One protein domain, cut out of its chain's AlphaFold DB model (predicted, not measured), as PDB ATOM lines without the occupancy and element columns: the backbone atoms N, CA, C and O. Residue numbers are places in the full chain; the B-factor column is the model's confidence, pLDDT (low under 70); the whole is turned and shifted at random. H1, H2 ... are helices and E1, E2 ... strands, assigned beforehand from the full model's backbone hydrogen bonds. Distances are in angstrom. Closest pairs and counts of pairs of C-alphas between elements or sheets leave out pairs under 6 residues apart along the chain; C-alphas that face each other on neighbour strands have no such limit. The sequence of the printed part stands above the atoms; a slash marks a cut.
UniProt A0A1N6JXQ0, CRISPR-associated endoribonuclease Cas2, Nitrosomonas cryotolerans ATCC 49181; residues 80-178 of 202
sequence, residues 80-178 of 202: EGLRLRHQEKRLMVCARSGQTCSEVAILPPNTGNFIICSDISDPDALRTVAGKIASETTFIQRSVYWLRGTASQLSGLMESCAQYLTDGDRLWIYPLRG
ATOM      1  N   GLU A  80     317.917 203.886 263.614       94.25
ATOM      2  CA  GLU A  80     317.544 205.295 263.394       94.25
ATOM      3  C   GLU A  80     316.870 205.945 264.619       94.25
ATOM      4  O   GLU A  80     316.126 206.912 264.480       94.25
ATOM      5  N   GLY A  81     317.111 205.402 265.819       95.50
ATOM      6  CA  GLY A  81     316.477 205.868 267.048       95.50
ATOM      7  C   GLY A  81     314.959 205.670 267.073       95.50
ATOM      8  O   GLY A  81     314.270 206.441 267.734       95.50
ATOM      9  N   LEU A  82     314.428 204.697 266.329       96.88
ATOM     10  CA  LEU A  82     312.991 204.454 266.233       96.88
ATOM     11  C   LEU A  82     312.428 203.781 267.487       96.88
ATOM     12  O   LEU A  82     312.921 202.733 267.908       96.88
ATOM     13  N   ARG A  83     311.316 204.321 267.991       97.69
ATOM     14  CA  ARG A  83     310.375 203.615 268.869       97.69
ATOM     15  C   ARG A  83     309.031 203.509 268.163       97.69
ATOM     16  O   ARG A  83     308.453 204.522 267.753       97.69
ATOM     17  N   LEU A  84     308.510 202.295 268.057       97.75
ATOM     18  CA  LEU A  84     307.216 202.018 267.446       97.75
ATOM     19  C   LEU A  84     306.185 201.613 268.500       97.75
ATOM     20  O   LEU A  84     306.534 201.124 269.575       97.75
ATOM     21  N   ARG A  85     304.913 201.785 268.149       96.44
ATOM     22  CA  ARG A  85     303.760 201.226 268.861       96.44
ATOM     23  C   ARG A  85     302.729 200.738 267.854       96.44
ATOM     24  O   ARG A  85     302.690 201.235 266.731       96.44
ATOM     25  N   HIS A  86     301.873 199.812 268.255       95.62
ATOM     26  CA  HIS A  86     300.714 199.444 267.452       95.62
ATOM     27  C   HIS A  86     299.521 200.345 267.796       95.62
ATOM     28  O   HIS A  86     299.195 200.516 268.968       95.62
ATOM     29  N   GLN A  87     298.886 200.934 266.786       94.62
ATOM     30  CA  GLN A  87     297.707 201.792 266.922       94.62
ATOM     31  C   GLN A  87     296.860 201.673 265.650       94.62
ATOM     32  O   GLN A  87     297.407 201.668 264.552       94.62
ATOM     33  N   GLU A  88     295.534 201.568 265.789       93.12
ATOM     34  CA  GLU A  88     294.598 201.528 264.647       93.12
ATOM     35  C   GLU A  88     294.977 200.485 263.573       93.12
ATOM     36  O   GLU A  88     294.934 200.750 262.372       93.12
ATOM     37  N   LYS A  89     295.364 199.277 264.014       93.19
ATOM     38  CA  LYS A  89     295.799 198.157 263.150       93.19
ATOM     39  C   LYS A  89     297.068 198.438 262.336       93.19
ATOM     40  O   LYS A  89     297.296 197.832 261.289       93.19
ATOM     41  N   ARG A  90     297.880 199.404 262.766       95.69
ATOM     42  CA  ARG A  90     299.115 199.808 262.090       95.69
ATOM     43  C   ARG A  90     300.248 199.971 263.089       95.69
ATOM     44  O   ARG A  90     300.044 200.330 264.246       95.69
ATOM     45  N   LEU A  91     301.471 199.740 262.623       96.88
ATOM     46  CA  LEU A  91     302.665 200.156 263.349       96.88
ATOM     47  C   LEU A  91     302.885 201.652 263.118       96.88
ATOM     48  O   LEU A  91     302.964 202.109 261.978       96.88
ATOM     49  N   MET A  92     303.006 202.399 264.206       97.56
ATOM     50  CA  MET A  92     303.226 203.839 264.215       97.56
ATOM     51  C   MET A  92     304.600 204.143 264.801       97.56
ATOM     52  O   MET A  92     304.973 203.573 265.828       97.56
ATOM     53  N   VAL A  93     305.336 205.070 264.191       97.19
ATOM     54  CA  VAL A  93     306.538 205.662 264.786       97.19
ATOM     55  C   VAL A  93     306.076 206.652 265.845       97.19
ATOM     56  O   VAL A  93     305.545 207.711 265.521       97.19
ATOM     57  N   CYS A  94     306.267 206.305 267.116       95.19
ATOM     58  CA  CYS A  94     305.902 207.177 268.233       95.19
ATOM     59  C   CYS A  94     307.073 208.037 268.718       95.19
ATOM     60  O   CYS A  94     306.851 209.056 269.371       95.19
ATOM     61  N   ALA A  95     308.312 207.650 268.399       95.06
ATOM     62  CA  ALA A  95     309.459 208.533 268.527       95.06
ATOM     63  C   ALA A  95     310.596 208.193 267.559       95.06
ATOM     64  O   ALA A  95     310.749 207.042 267.136       95.06
ATOM     65  N   ARG A  96     311.414 209.208 267.270       94.75
ATOM     66  CA  ARG A  96     312.656 209.118 266.504       94.75
ATOM     67  C   ARG A  96     313.742 209.920 267.212       94.75
ATOM     68  O   ARG A  96     313.625 211.131 267.362       94.75
ATOM     69  N   SER A  97     314.794 209.241 267.660       92.06
ATOM     70  CA  SER A  97     315.898 209.857 268.411       92.06
ATOM     71  C   SER A  97     315.398 210.688 269.603       92.06
ATOM     72  O   SER A  97     315.822 211.821 269.808       92.06
ATOM     73  N   GLY A  98     314.446 210.133 270.361       88.88
ATOM     74  CA  GLY A  98     313.796 210.787 271.502       88.88
ATOM     75  C   GLY A  98     312.613 211.682 271.121       88.88
ATOM     76  O   GLY A  98     311.636 211.748 271.859       88.88
ATOM     77  N   GLN A  99     312.608 212.298 269.941       92.31
ATOM     78  CA  GLN A  99     311.535 213.216 269.550       92.31
ATOM     79  C   GLN A  99     310.232 212.469 269.262       92.31
ATOM     80  O   GLN A  99     310.242 211.479 268.535       92.31
ATOM     81  N   THR A 100     309.107 212.942 269.806       94.12
ATOM     82  CA  THR A 100     307.783 212.357 269.552       94.12
ATOM     83  C   THR A 100     307.417 212.444 268.072       94.12
ATOM     84  O   THR A 100     307.642 213.458 267.417       94.12
ATOM     85  N   CYS A 101     306.828 211.373 267.550       95.19
ATOM     86  CA  CYS A 101     306.336 211.278 266.179       95.19
ATOM     87  C   CYS A 101     304.937 210.644 266.167       95.19
ATOM     88  O   CYS A 101     304.483 210.088 267.169       95.19
ATOM     89  N   SER A 102     304.258 210.722 265.026       95.00
ATOM     90  CA  SER A 102     302.929 210.128 264.828       95.00
ATOM     91  C   SER A 102     302.710 209.684 263.378       95.00
ATOM     92  O   SER A 102     301.615 209.809 262.837       95.00
ATOM     93  N   GLU A 103     303.768 209.202 262.728       97.06
ATOM     94  CA  GLU A 103     303.731 208.721 261.343       97.06
ATOM     95  C   GLU A 103     303.592 207.195 261.283       97.06
ATOM     96  O   GLU A 103     303.951 206.482 262.222       97.06
ATOM     97  N   VAL A 104     303.072 206.676 260.170       97.19
ATOM     98  CA  VAL A 104     303.027 205.228 259.927       97.19
ATOM     99  C   VAL A 104     304.453 204.711 259.736       97.19
ATOM    100  O   VAL A 104     305.242 205.293 258.993       97.19
ATOM    101  N   ALA A 105     304.791 203.604 260.394       96.62
ATOM    102  CA  ALA A 105     306.111 203.004 260.287       96.62
ATOM    103  C   ALA A 105     306.302 202.328 258.922       96.62
ATOM    104  O   ALA A 105     305.586 201.389 258.571       96.62
ATOM    105  N   ILE A 106     307.322 202.763 258.183       95.06
ATOM    106  CA  ILE A 106     307.772 202.111 256.950       95.06
ATOM    107  C   ILE A 106     309.043 201.329 257.277       95.06
ATOM    108  O   ILE A 106     310.136 201.888 257.367       95.06
ATOM    109  N   LEU A 107     308.891 200.023 257.498       93.88
ATOM    110  CA  LEU A 107     309.996 199.136 257.847       93.88
ATOM    111  C   LEU A 107     310.526 198.419 256.604       93.88
ATOM    112  O   LEU A 107     309.742 197.814 255.870       93.88
ATOM    113  N   PRO A 108     311.849 198.407 256.373       90.25
ATOM    114  CA  PRO A 108     312.422 197.608 255.303       90.25
ATOM    115  C   PRO A 108     312.109 196.118 255.485       90.25
ATOM    116  O   PRO A 108     312.137 195.640 256.630       90.25
ATOM    117  N   PRO A 109     311.913 195.359 254.388       82.50
ATOM    118  CA  PRO A 109     311.597 193.928 254.445       82.50
ATOM    119  C   PRO A 109     312.586 193.118 255.296       82.50
ATOM    120  O   PRO A 109     312.196 192.191 256.001       82.50
ATOM    121  N   ASN A 110     313.855 193.535 255.296       80.94
ATOM    122  CA  ASN A 110     314.966 192.851 255.958       80.94
ATOM    123  C   ASN A 110     315.281 193.377 257.371       80.94
ATOM    124  O   ASN A 110     316.383 193.152 257.858       80.94
ATOM    125  N   THR A 111     314.373 194.109 258.032       86.56
ATOM    126  CA  THR A 111     314.639 194.635 259.392       86.56
ATOM    127  C   THR A 111     314.960 193.505 260.378       86.56
ATOM    128  O   THR A 111     315.930 193.601 261.124       86.56
ATOM    129  N   GLY A 112     314.216 192.396 260.319       91.69
ATOM    130  CA  GLY A 112     314.636 191.088 260.836       91.69
ATOM    131  C   GLY A 112     314.743 190.927 262.357       91.69
ATOM    132  O   GLY A 112     314.730 189.794 262.825       91.69
ATOM    133  N   ASN A 113     314.885 192.009 263.125       97.44
ATOM    134  CA  ASN A 113     315.188 191.998 264.554       97.44
ATOM    135  C   ASN A 113     314.419 193.113 265.264       97.44
ATOM    136  O   ASN A 113     314.554 194.285 264.902       97.44
ATOM    137  N   PHE A 114     313.660 192.751 266.295       98.12
ATOM    138  CA  PHE A 114     312.859 193.690 267.074       98.12
ATOM    139  C   PHE A 114     312.955 193.374 268.562       98.12
ATOM    140  O   PHE A 114     312.793 192.219 268.954       98.12
ATOM    141  N   ILE A 115     313.168 194.395 269.388       98.25
ATOM    142  CA  ILE A 115     312.949 194.298 270.834       98.25
ATOM    143  C   ILE A 115     311.525 194.744 271.132       98.25
ATOM    144  O   ILE A 115     311.108 195.797 270.653       98.25
ATOM    145  N   ILE A 116     310.790 193.947 271.899       98.31
ATOM    146  CA  ILE A 116     309.423 194.230 272.332       98.31
ATOM    147  C   ILE A 116     309.445 194.397 273.848       98.31
ATOM    148  O   ILE A 116     309.892 193.500 274.562       98.31
ATOM    149  N   CYS A 117     308.963 195.538 274.329       97.94
ATOM    150  CA  CYS A 117     308.879 195.876 275.743       97.94
ATOM    151  C   CYS A 117     307.418 196.074 276.152       97.94
ATOM    152  O   CYS A 117     306.717 196.882 275.539       97.94
ATOM    153  N   SER A 118     306.967 195.372 277.191       96.44
ATOM    154  CA  SER A 118     305.581 195.438 277.673       96.44
ATOM    155  C   SER A 118     305.456 196.118 279.035       96.44
ATOM    156  O   SER A 118     306.186 195.798 279.966       96.44
ATOM    157  N   ASP A 119     304.501 197.025 279.176       95.88
ATOM    158  CA  ASP A 119     304.073 197.603 280.453       95.88
ATOM    159  C   ASP A 119     302.557 197.587 280.449       95.88
ATOM    160  O   ASP A 119     301.916 198.344 279.722       95.88
ATOM    161  N   ILE A 120     302.018 196.593 281.145       95.69
ATOM    162  CA  ILE A 120     300.602 196.260 281.153       95.69
ATOM    163  C   ILE A 120     300.194 196.196 282.614       95.69
ATOM    164  O   ILE A 120     300.796 195.448 283.389       95.69
ATOM    165  N   SER A 121     299.210 197.011 282.982       95.44
ATOM    166  CA  SER A 121     298.814 197.176 284.384       95.44
ATOM    167  C   SER A 121     297.938 196.026 284.870       95.44
ATOM    168  O   SER A 121     298.061 195.596 286.016       95.44
ATOM    169  N   ASP A 122     297.059 195.524 284.000       96.19
ATOM    170  CA  ASP A 122     296.171 194.410 284.317       96.19
ATOM    171  C   ASP A 122     296.938 193.067 284.296       96.19
ATOM    172  O   ASP A 122     297.526 192.711 283.268       96.19
ATOM    173  N   PRO A 123     296.960 192.294 285.400       95.12
ATOM    174  CA  PRO A 123     297.723 191.046 285.468       95.12
ATOM    175  C   PRO A 123     297.236 189.944 284.517       95.12
ATOM    176  O   PRO A 123     298.036 189.098 284.106       95.12
ATOM    177  N   ASP A 124     295.950 189.911 284.176       96.56
ATOM    178  CA  ASP A 124     295.376 188.885 283.301       96.56
ATOM    179  C   ASP A 124     295.707 189.191 281.839       96.56
ATOM    180  O   ASP A 124     296.169 188.311 281.099       96.56
ATOM    181  N   ALA A 125     295.577 190.460 281.451       97.38
ATOM    182  CA  ALA A 125     296.050 190.981 280.178       97.38
ATOM    183  C   ALA A 125     297.563 190.789 280.039       97.38
ATOM    184  O   ALA A 125     298.012 190.263 279.020       97.38
ATOM    185  N   LEU A 126     298.351 191.116 281.073       96.25
ATOM    186  CA  LEU A 126     299.802 190.921 281.074       96.25
ATOM    187  C   LEU A 126     300.159 189.456 280.823       96.25
ATOM    188  O   LEU A 126     300.971 189.177 279.945       96.25
ATOM    189  N   ARG A 127     299.544 188.513 281.548       95.50
ATOM    190  CA  ARG A 127     299.784 187.073 281.348       95.50
ATOM    191  C   ARG A 127     299.418 186.622 279.937       95.50
ATOM    192  O   ARG A 127     300.176 185.879 279.314       95.50
ATOM    193  N   THR A 128     298.288 187.099 279.424       97.50
ATOM    194  CA  THR A 128     297.797 186.752 278.084       97.50
ATOM    195  C   THR A 128     298.732 187.275 276.993       97.50
ATOM    196  O   THR A 128     299.153 186.521 276.113       97.50
ATOM    197  N   VAL A 129     299.103 188.553 277.067       97.38
ATOM    198  CA  VAL A 129     299.993 189.211 276.105       97.38
ATOM    199  C   VAL A 129     301.411 188.651 276.197       97.38
ATOM    200  O   VAL A 129     301.999 188.333 275.166       97.38
ATOM    201  N   ALA A 130     301.944 188.446 277.404       95.69
ATOM    202  CA  ALA A 130     303.252 187.825 277.600       95.69
ATOM    203  C   ALA A 130     303.301 186.412 277.005       95.69
ATOM    204  O   ALA A 130     304.265 186.084 276.322       95.69
ATOM    205  N   GLY A 131     302.253 185.599 277.189       96.06
ATOM    206  CA  GLY A 131     302.162 184.268 276.583       96.06
ATOM    207  C   GLY A 131     302.161 184.308 275.051       96.06
ATOM    208  O   GLY A 131     302.874 183.530 274.416       96.06
ATOM    209  N   LYS A 132     301.424 185.254 274.451       97.81
ATOM    210  CA  LYS A 132     301.427 185.471 272.994       97.81
ATOM    211  C   LYS A 132     302.806 185.881 272.487       97.81
ATOM    212  O   LYS A 132     303.332 185.234 271.586       97.81
ATOM    213  N   ILE A 133     303.421 186.890 273.102       97.50
ATOM    214  CA  ILE A 133     304.759 187.354 272.720       97.50
ATOM    215  C   ILE A 133     305.781 186.223 272.885       97.50
ATOM    216  O   ILE A 133     306.531 185.942 271.952       97.50
ATOM    217  N   ALA A 134     305.789 185.516 274.015       94.94
ATOM    218  CA  ALA A 134     306.737 184.433 274.280       94.94
ATOM    219  C   ALA A 134     306.623 183.259 273.291       94.94
ATOM    220  O   ALA A 134     307.616 182.585 273.042       94.94
ATOM    221  N   SER A 135     305.447 183.027 272.694       96.38
ATOM    222  CA  SER A 135     305.261 181.960 271.699       96.38
ATOM    223  C   SER A 135     305.973 182.213 270.361       96.38
ATOM    224  O   SER A 135     306.235 181.267 269.620       96.38
ATOM    225  N   GLU A 136     306.329 183.467 270.067       97.62
ATOM    226  CA  GLU A 136     306.974 183.877 268.811       97.62
ATOM    227  C   GLU A 136     308.354 184.524 269.017       97.62
ATOM    228  O   GLU A 136     309.021 184.910 268.056       97.62
ATOM    229  N   THR A 137     308.798 184.675 270.266       96.81
ATOM    230  CA  THR A 137     310.001 185.444 270.606       96.81
ATOM    231  C   THR A 137     310.934 184.683 271.530       96.81
ATOM    232  O   THR A 137     310.587 183.672 272.131       96.81
ATOM    233  N   THR A 138     312.156 185.191 271.652       95.50
ATOM    234  CA  THR A 138     313.067 184.790 272.721       95.50
ATOM    235  C   THR A 138     312.907 185.739 273.896       95.50
ATOM    236  O   THR A 138     313.034 186.956 273.745       95.50
ATOM    237  N   PHE A 139     312.633 185.183 275.070       94.00
ATOM    238  CA  PHE A 139     312.637 185.932 276.319       94.00
ATOM    239  C   PHE A 139     314.047 186.462 276.608       94.00
ATOM    240  O   PHE A 139     315.011 185.698 276.559       94.00
ATOM    241  N   ILE A 140     314.169 187.762 276.887       93.31
ATOM    242  CA  ILE A 140     315.451 188.396 277.226       93.31
ATOM    243  C   ILE A 140     315.513 188.696 278.723       93.31
ATOM    244  O   ILE A 140     316.491 188.365 279.381       93.31
ATOM    245  N   GLN A 141     314.467 189.321 279.255       92.81
ATOM    246  CA  GLN A 141     314.279 189.573 280.683       92.81
ATOM    247  C   GLN A 141     312.807 189.897 280.935       92.81
ATOM    248  O   GLN A 141     312.001 189.936 279.998       92.81
ATOM    249  N   ARG A 142     312.441 190.170 282.190       89.88
ATOM    250  CA  ARG A 142     311.068 190.544 282.534       89.88
ATOM    251  C   ARG A 142     310.558 191.662 281.629       89.88
ATOM    252  O   ARG A 142     311.146 192.737 281.559       89.88
ATOM    253  N   SER A 143     309.448 191.383 280.950       93.31
ATOM    254  CA  SER A 143     308.785 192.315 280.038       93.31
ATOM    255  C   SER A 143     309.608 192.769 278.825       93.31
ATOM    256  O   SER A 143     309.214 193.735 278.174       93.31
ATOM    257  N   VAL A 144     310.716 192.097 278.491       96.69
ATOM    258  CA  VAL A 144     311.536 192.400 277.309       96.69
ATOM    259  C   VAL A 144     311.792 191.125 276.513       96.69
ATOM    260  O   VAL A 144     312.324 190.137 277.021       96.69
ATOM    261  N   TYR A 145     311.452 191.177 275.232       97.19
ATOM    262  CA  TYR A 145     311.485 190.038 274.326       97.19
ATOM    263  C   TYR A 145     312.207 190.408 273.035       97.19
ATOM    264  O   TYR A 145     312.134 191.550 272.581       97.19
ATOM    265  N   TRP A 146     312.869 189.436 272.419       97.56
ATOM    266  CA  TRP A 146     313.509 189.593 271.120       97.56
ATOM    267  C   TRP A 146     312.784 188.759 270.065       97.56
ATOM    268  O   TRP A 146     312.764 187.529 270.117       97.56
ATOM    269  N   LEU A 147     312.203 189.442 269.081       97.12
ATOM    270  CA  LEU A 147     311.632 188.833 267.887       97.12
ATOM    271  C   LEU A 147     312.661 188.857 266.755       97.12
ATOM    272  O   LEU A 147     313.103 189.929 266.328       97.12
ATOM    273  N   ARG A 148     312.975 187.679 266.210       96.75
ATOM    274  CA  ARG A 148     313.683 187.544 264.935       96.75
ATOM    275  C   ARG A 148     312.689 187.134 263.850       96.75
ATOM    276  O   ARG A 148     312.350 185.962 263.733       96.75
ATOM    277  N   GLY A 149     312.222 188.098 263.064       95.56
ATOM    278  CA  GLY A 149     311.147 187.882 262.095       95.56
ATOM    279  C   GLY A 149     310.944 189.049 261.133       95.56
ATOM    280  O   GLY A 149     311.687 190.029 261.133       95.56
ATOM    281  N   THR A 150     309.932 188.934 260.282       95.56
ATOM    282  CA  THR A 150     309.534 189.962 259.311       95.56
ATOM    283  C   THR A 150     308.668 191.049 259.956       95.56
ATOM    284  O   THR A 150     308.050 190.842 260.999       95.56
ATOM    285  N   ALA A 151     308.554 192.209 259.299       94.50
ATOM    286  CA  ALA A 151     307.626 193.266 259.725       94.50
ATOM    287  C   ALA A 151     306.148 192.821 259.689       94.50
ATOM    288  O   ALA A 151     305.336 193.327 260.463       94.50
ATOM    289  N   SER A 152     305.810 191.860 258.819       94.38
ATOM    290  CA  SER A 152     304.476 191.252 258.761       94.38
ATOM    291  C   SER A 152     304.199 190.401 260.002       94.38
ATOM    292  O   SER A 152     303.182 190.598 260.657       94.38
ATOM    293  N   GLN A 153     305.148 189.536 260.390       96.06
ATOM    294  CA  GLN A 153     305.054 188.748 261.627       96.06
ATOM    295  C   GLN A 153     304.919 189.652 262.855       96.06
ATOM    296  O   GLN A 153     304.011 189.460 263.655       96.06
ATOM    297  N   LEU A 154     305.753 190.696 262.959       97.31
ATOM    298  CA  LEU A 154     305.624 191.689 264.028       97.31
ATOM    299  C   LEU A 154     304.227 192.331 264.042       97.31
ATOM    300  O   LEU A 154     303.612 192.413 265.100       97.31
ATOM    301  N   SER A 155     303.729 192.793 262.891       96.00
ATOM    302  CA  SER A 155     302.408 193.432 262.802       96.00
ATOM    303  C   SER A 155     301.290 192.490 263.249       96.00
ATOM    304  O   SER A 155     300.466 192.892 264.066       96.00
ATOM    305  N   GLY A 156     301.302 191.236 262.785       96.75
ATOM    306  CA  GLY A 156     300.319 190.224 263.182       96.75
ATOM    307  C   GLY A 156     300.369 189.908 264.679       96.75
ATOM    308  O   GLY A 156     299.328 189.880 265.339       96.75
ATOM    309  N   LEU A 157     301.573 189.764 265.243       97.94
ATOM    310  CA  LEU A 157     301.754 189.565 266.680       97.94
ATOM    311  C   LEU A 157     301.180 190.746 267.477       97.94
ATOM    312  O   LEU A 157     300.420 190.536 268.426       97.94
ATOM    313  N   MET A 158     301.489 191.983 267.077       97.81
ATOM    314  CA  MET A 158     301.000 193.187 267.754       97.81
ATOM    315  C   MET A 158     299.487 193.374 267.627       97.81
ATOM    316  O   MET A 158     298.842 193.709 268.619       97.81
ATOM    317  N   GLU A 159     298.906 193.106 266.457       97.12
ATOM    318  CA  GLU A 159     297.452 193.126 266.264       97.12
ATOM    319  C   GLU A 159     296.768 192.102 267.179       97.12
ATOM    320  O   GLU A 159     295.788 192.429 267.852       97.12
ATOM    321  N   SER A 160     297.334 190.896 267.298       97.44
ATOM    322  CA  SER A 160     296.798 189.856 268.182       97.44
ATOM    323  C   SER A 160     296.856 190.229 269.669       97.44
ATOM    324  O   SER A 160     296.007 189.769 270.437       97.44
ATOM    325  N   CYS A 161     297.834 191.048 270.075       98.00
ATOM    326  CA  CYS A 161     297.982 191.539 271.446       98.00
ATOM    327  C   CYS A 161     297.076 192.745 271.731       98.00
ATOM    328  O   CYS A 161     296.598 192.888 272.851       98.00
ATOM    329  N   ALA A 162     296.816 193.590 270.729       96.25
ATOM    330  CA  ALA A 162     296.120 194.867 270.893       96.25
ATOM    331  C   ALA A 162     294.713 194.742 271.496       96.25
ATOM    332  O   ALA A 162     294.281 195.638 272.211       96.25
ATOM    333  N   GLN A 163     294.016 193.627 271.261       95.94
ATOM    334  CA  GLN A 163     292.673 193.379 271.807       95.94
ATOM    335  C   GLN A 163     292.622 193.232 273.341       95.94
ATOM    336  O   GLN A 163     291.535 193.267 273.907       95.94
ATOM    337  N   TYR A 164     293.770 193.040 274.001       97.44
ATOM    338  CA  TYR A 164     293.863 192.915 275.462       97.44
ATOM    339  C   TYR A 164     294.403 194.178 276.135       97.44
ATOM    340  O   TYR A 164     294.517 194.206 277.354       97.44
ATOM    341  N   LEU A 165     294.797 195.186 275.354       96.38
ATOM    342  CA  LEU A 165     295.412 196.399 275.876       96.38
ATOM    343  C   LEU A 165     294.347 197.456 276.159       96.38
ATOM    344  O   LEU A 165     293.411 197.646 275.382       96.38
ATOM    345  N   THR A 166     294.536 198.174 277.255       95.44
ATOM    346  CA  THR A 166     293.789 199.380 277.616       95.44
ATOM    347  C   THR A 166     294.585 200.637 277.256       95.44
ATOM    348  O   THR A 166     295.766 200.564 276.916       95.44
ATOM    349  N   ASP A 167     293.969 201.818 277.371       91.31
ATOM    350  CA  ASP A 167     294.608 203.105 277.044       91.31
ATOM    351  C   ASP A 167     295.869 203.409 277.880       91.31
ATOM    352  O   ASP A 167     296.705 204.225 277.482       91.31
ATOM    353  N   GLY A 168     296.018 202.767 279.043       92.50
ATOM    354  CA  GLY A 168     297.198 202.897 279.900       92.50
ATOM    355  C   GLY A 168     298.351 201.964 279.527       92.50
ATOM    356  O   GLY A 168     299.494 202.239 279.904       92.50
ATOM    357  N   ASP A 169     298.071 200.894 278.784       95.50
ATOM    358  CA  ASP A 169     299.038 199.841 278.500       95.50
ATOM    359  C   ASP A 169     299.944 200.203 277.322       95.50
ATOM    360  O   ASP A 169     299.579 200.931 276.392       95.50
ATOM    361  N   ARG A 170     301.178 199.695 277.354       94.56
ATOM    362  CA  ARG A 170     302.208 200.050 276.379       94.56
ATOM    363  C   ARG A 170     302.968 198.825 275.898       94.56
ATOM    364  O   ARG A 170     303.599 198.112 276.675       94.56
ATOM    365  N   LEU A 171     302.980 198.650 274.579       96.69
ATOM    366  CA  LEU A 171     303.909 197.774 273.870       96.69
ATOM    367  C   LEU A 171     304.853 198.638 273.031       96.69
ATOM    368  O   LEU A 171     304.483 199.120 271.957       96.69
ATOM    369  N   TRP A 172     306.059 198.867 273.543       97.81
ATOM    370  CA  TRP A 172     307.115 199.559 272.809       97.81
ATOM    371  C   TRP A 172     307.903 198.568 271.972       97.81
ATOM    372  O   TRP A 172     308.255 197.484 272.437       97.81
ATOM    373  N   ILE A 173     308.187 198.948 270.732       98.31
ATOM    374  CA  ILE A 173     308.917 198.104 269.792       98.31
ATOM    375  C   ILE A 173     310.114 198.878 269.252       98.31
ATOM    376  O   ILE A 173     309.972 200.006 268.775       98.31
ATOM    377  N   TYR A 174     311.280 198.245 269.269       98.25
ATOM    378  CA  TYR A 174     312.530 198.818 268.788       98.25
ATOM    379  C   TYR A 174     313.102 197.950 267.667       98.25
ATOM    380  O   TYR A 174     313.636 196.873 267.946       98.25
ATOM    381  N   PRO A 175     313.007 198.374 266.396       98.00
ATOM    382  CA  PRO A 175     313.710 197.694 265.317       98.00
ATOM    383  C   PRO A 175     315.221 197.844 265.517       98.00
ATOM    384  O   PRO A 175     315.689 198.932 265.846       98.00
ATOM    385  N   LEU A 176     315.992 196.786 265.282       97.00
ATOM    386  CA  LEU A 176     317.461 196.811 265.323       97.00
ATOM    387  C   LEU A 176     318.034 196.711 263.901       97.00
ATOM    388  O   LEU A 176     317.351 196.230 262.994       97.00
ATOM    389  N   ARG A 177     319.283 197.149 263.670       94.88
ATOM    390  CA  ARG A 177     319.953 196.885 262.375       94.88
ATOM    391  C   ARG A 177     320.456 195.447 262.307       94.88
ATOM    392  O   ARG A 177     320.487 194.860 261.230       94.88
ATOM    393  N   GLY A 178     320.818 194.877 263.451       93.38
ATOM    394  CA  GLY A 178     321.164 193.470 263.600       93.38
ATOM    395  C   GLY A 178     321.263 193.065 265.068       93.38
ATOM    396  O   GLY A 178     321.125 193.893 265.962       93.38
TER     397      GLY A 178
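AT A GLANCE: This is residues 80 to 178 of the 202 residues of the protein "CRISPR-associated endoribonuclease Cas2" of Nitrosomonas cryotolerans ATCC 49181 (UniProt A0A1N6JXQ0). A four-stranded antiparallel sheet is covered on one face by two helices side by side, H1 and H2, while its opposite face has no named helix. At its E7 edge a small three-stranded sheet, E1 E2 E3, folds towards the helix side, and H2 packs in the corner between the two sheets. The printed part has 99 residues with two named helices and seven named strands, in the order E1 E2 E3 E4 H1 E5 E6 H2 E7; the larger sheet runs E5 E6 E4 E7 and the class is mixed, helices and strands. The whole is compact and rounded, with a radius of gyration of the C-alphas of 12.5 A and spans of 33 by 26 by 22 A.

IN THESE COORDINATES: E1, residues 82 to 87, begins with C-alpha 82 at (312.991, 204.454, 266.233). E2 is residues 90 to 96, 17.0 A long, and E3 is residues 99 to 104. E4, residues 113 to 119, measures 20.2 A. H1, residues 123 to 136, measures 20.4 A and begins at (297.723, 191.046, 285.468). E5 is residues 138 to 141 and E6 is residues 144 to 148. H2, residues 151 to 162, measures 16.1 A. E7, residues 170 to 175, also measures 16.1 A and ends with C-alpha 175 at (313.710, 197.694, 265.317).

HOW THE PARTS SIT: E1, E2 and E3 form a meander, each strand the antiparallel neighbour of the one before; N 85 and O 92 are 2.9 A apart, N 93 and O 103 2.8 A. E1 and E7 have 14 pairs of C-alphas within 8 A, the closest being those of Leu 84 and Ile 173 at 4.9 A. In the larger sheet, E4 and E7 have N 117 and O 172 at 2.8 A, E6 and E4 have N 116 and O 145 at 2.8 A, and the hairpin E5 and E6 has N 146 and O 138 at 2.8 A, within hydrogen-bond range. E4, H1, E5 and E6, H2, E7 are split strand-helix-strand units, two strands running the same way with another strand between them in the sheet; both crossovers are right-handed. H1 and H2 make two layers with this sheet, on the same face, at heights over the sheet of 9.6 A and 9.1 A. H1 is over E6 and E4, H2 over E4, and both run along the strands. H1, with residues 129 to 133 alone, touches H2, with residues 157 to 161 alone; the closest C-alphas, of Val 129 and Cys 161, are 5.6 A apart, at a shallow tilt of 19 degrees, opposite ways. H2 is also on the sheet E1 E2 E3, the C-alphas of His 86 and Met 158 being 6.3 A apart, the closest of E1 and H2. In H2 every O i to N i+4 pair is within hydrogen-bond range, in H1 9 of 10.

THE WHOLE: The two C-alphas farthest apart, of Asn 110 and Pro 123, are 34.2 A from each other. The printed part has no cut and no long link. The mean pLDDT of the printed part is 95.4, and no printed residue is under 70.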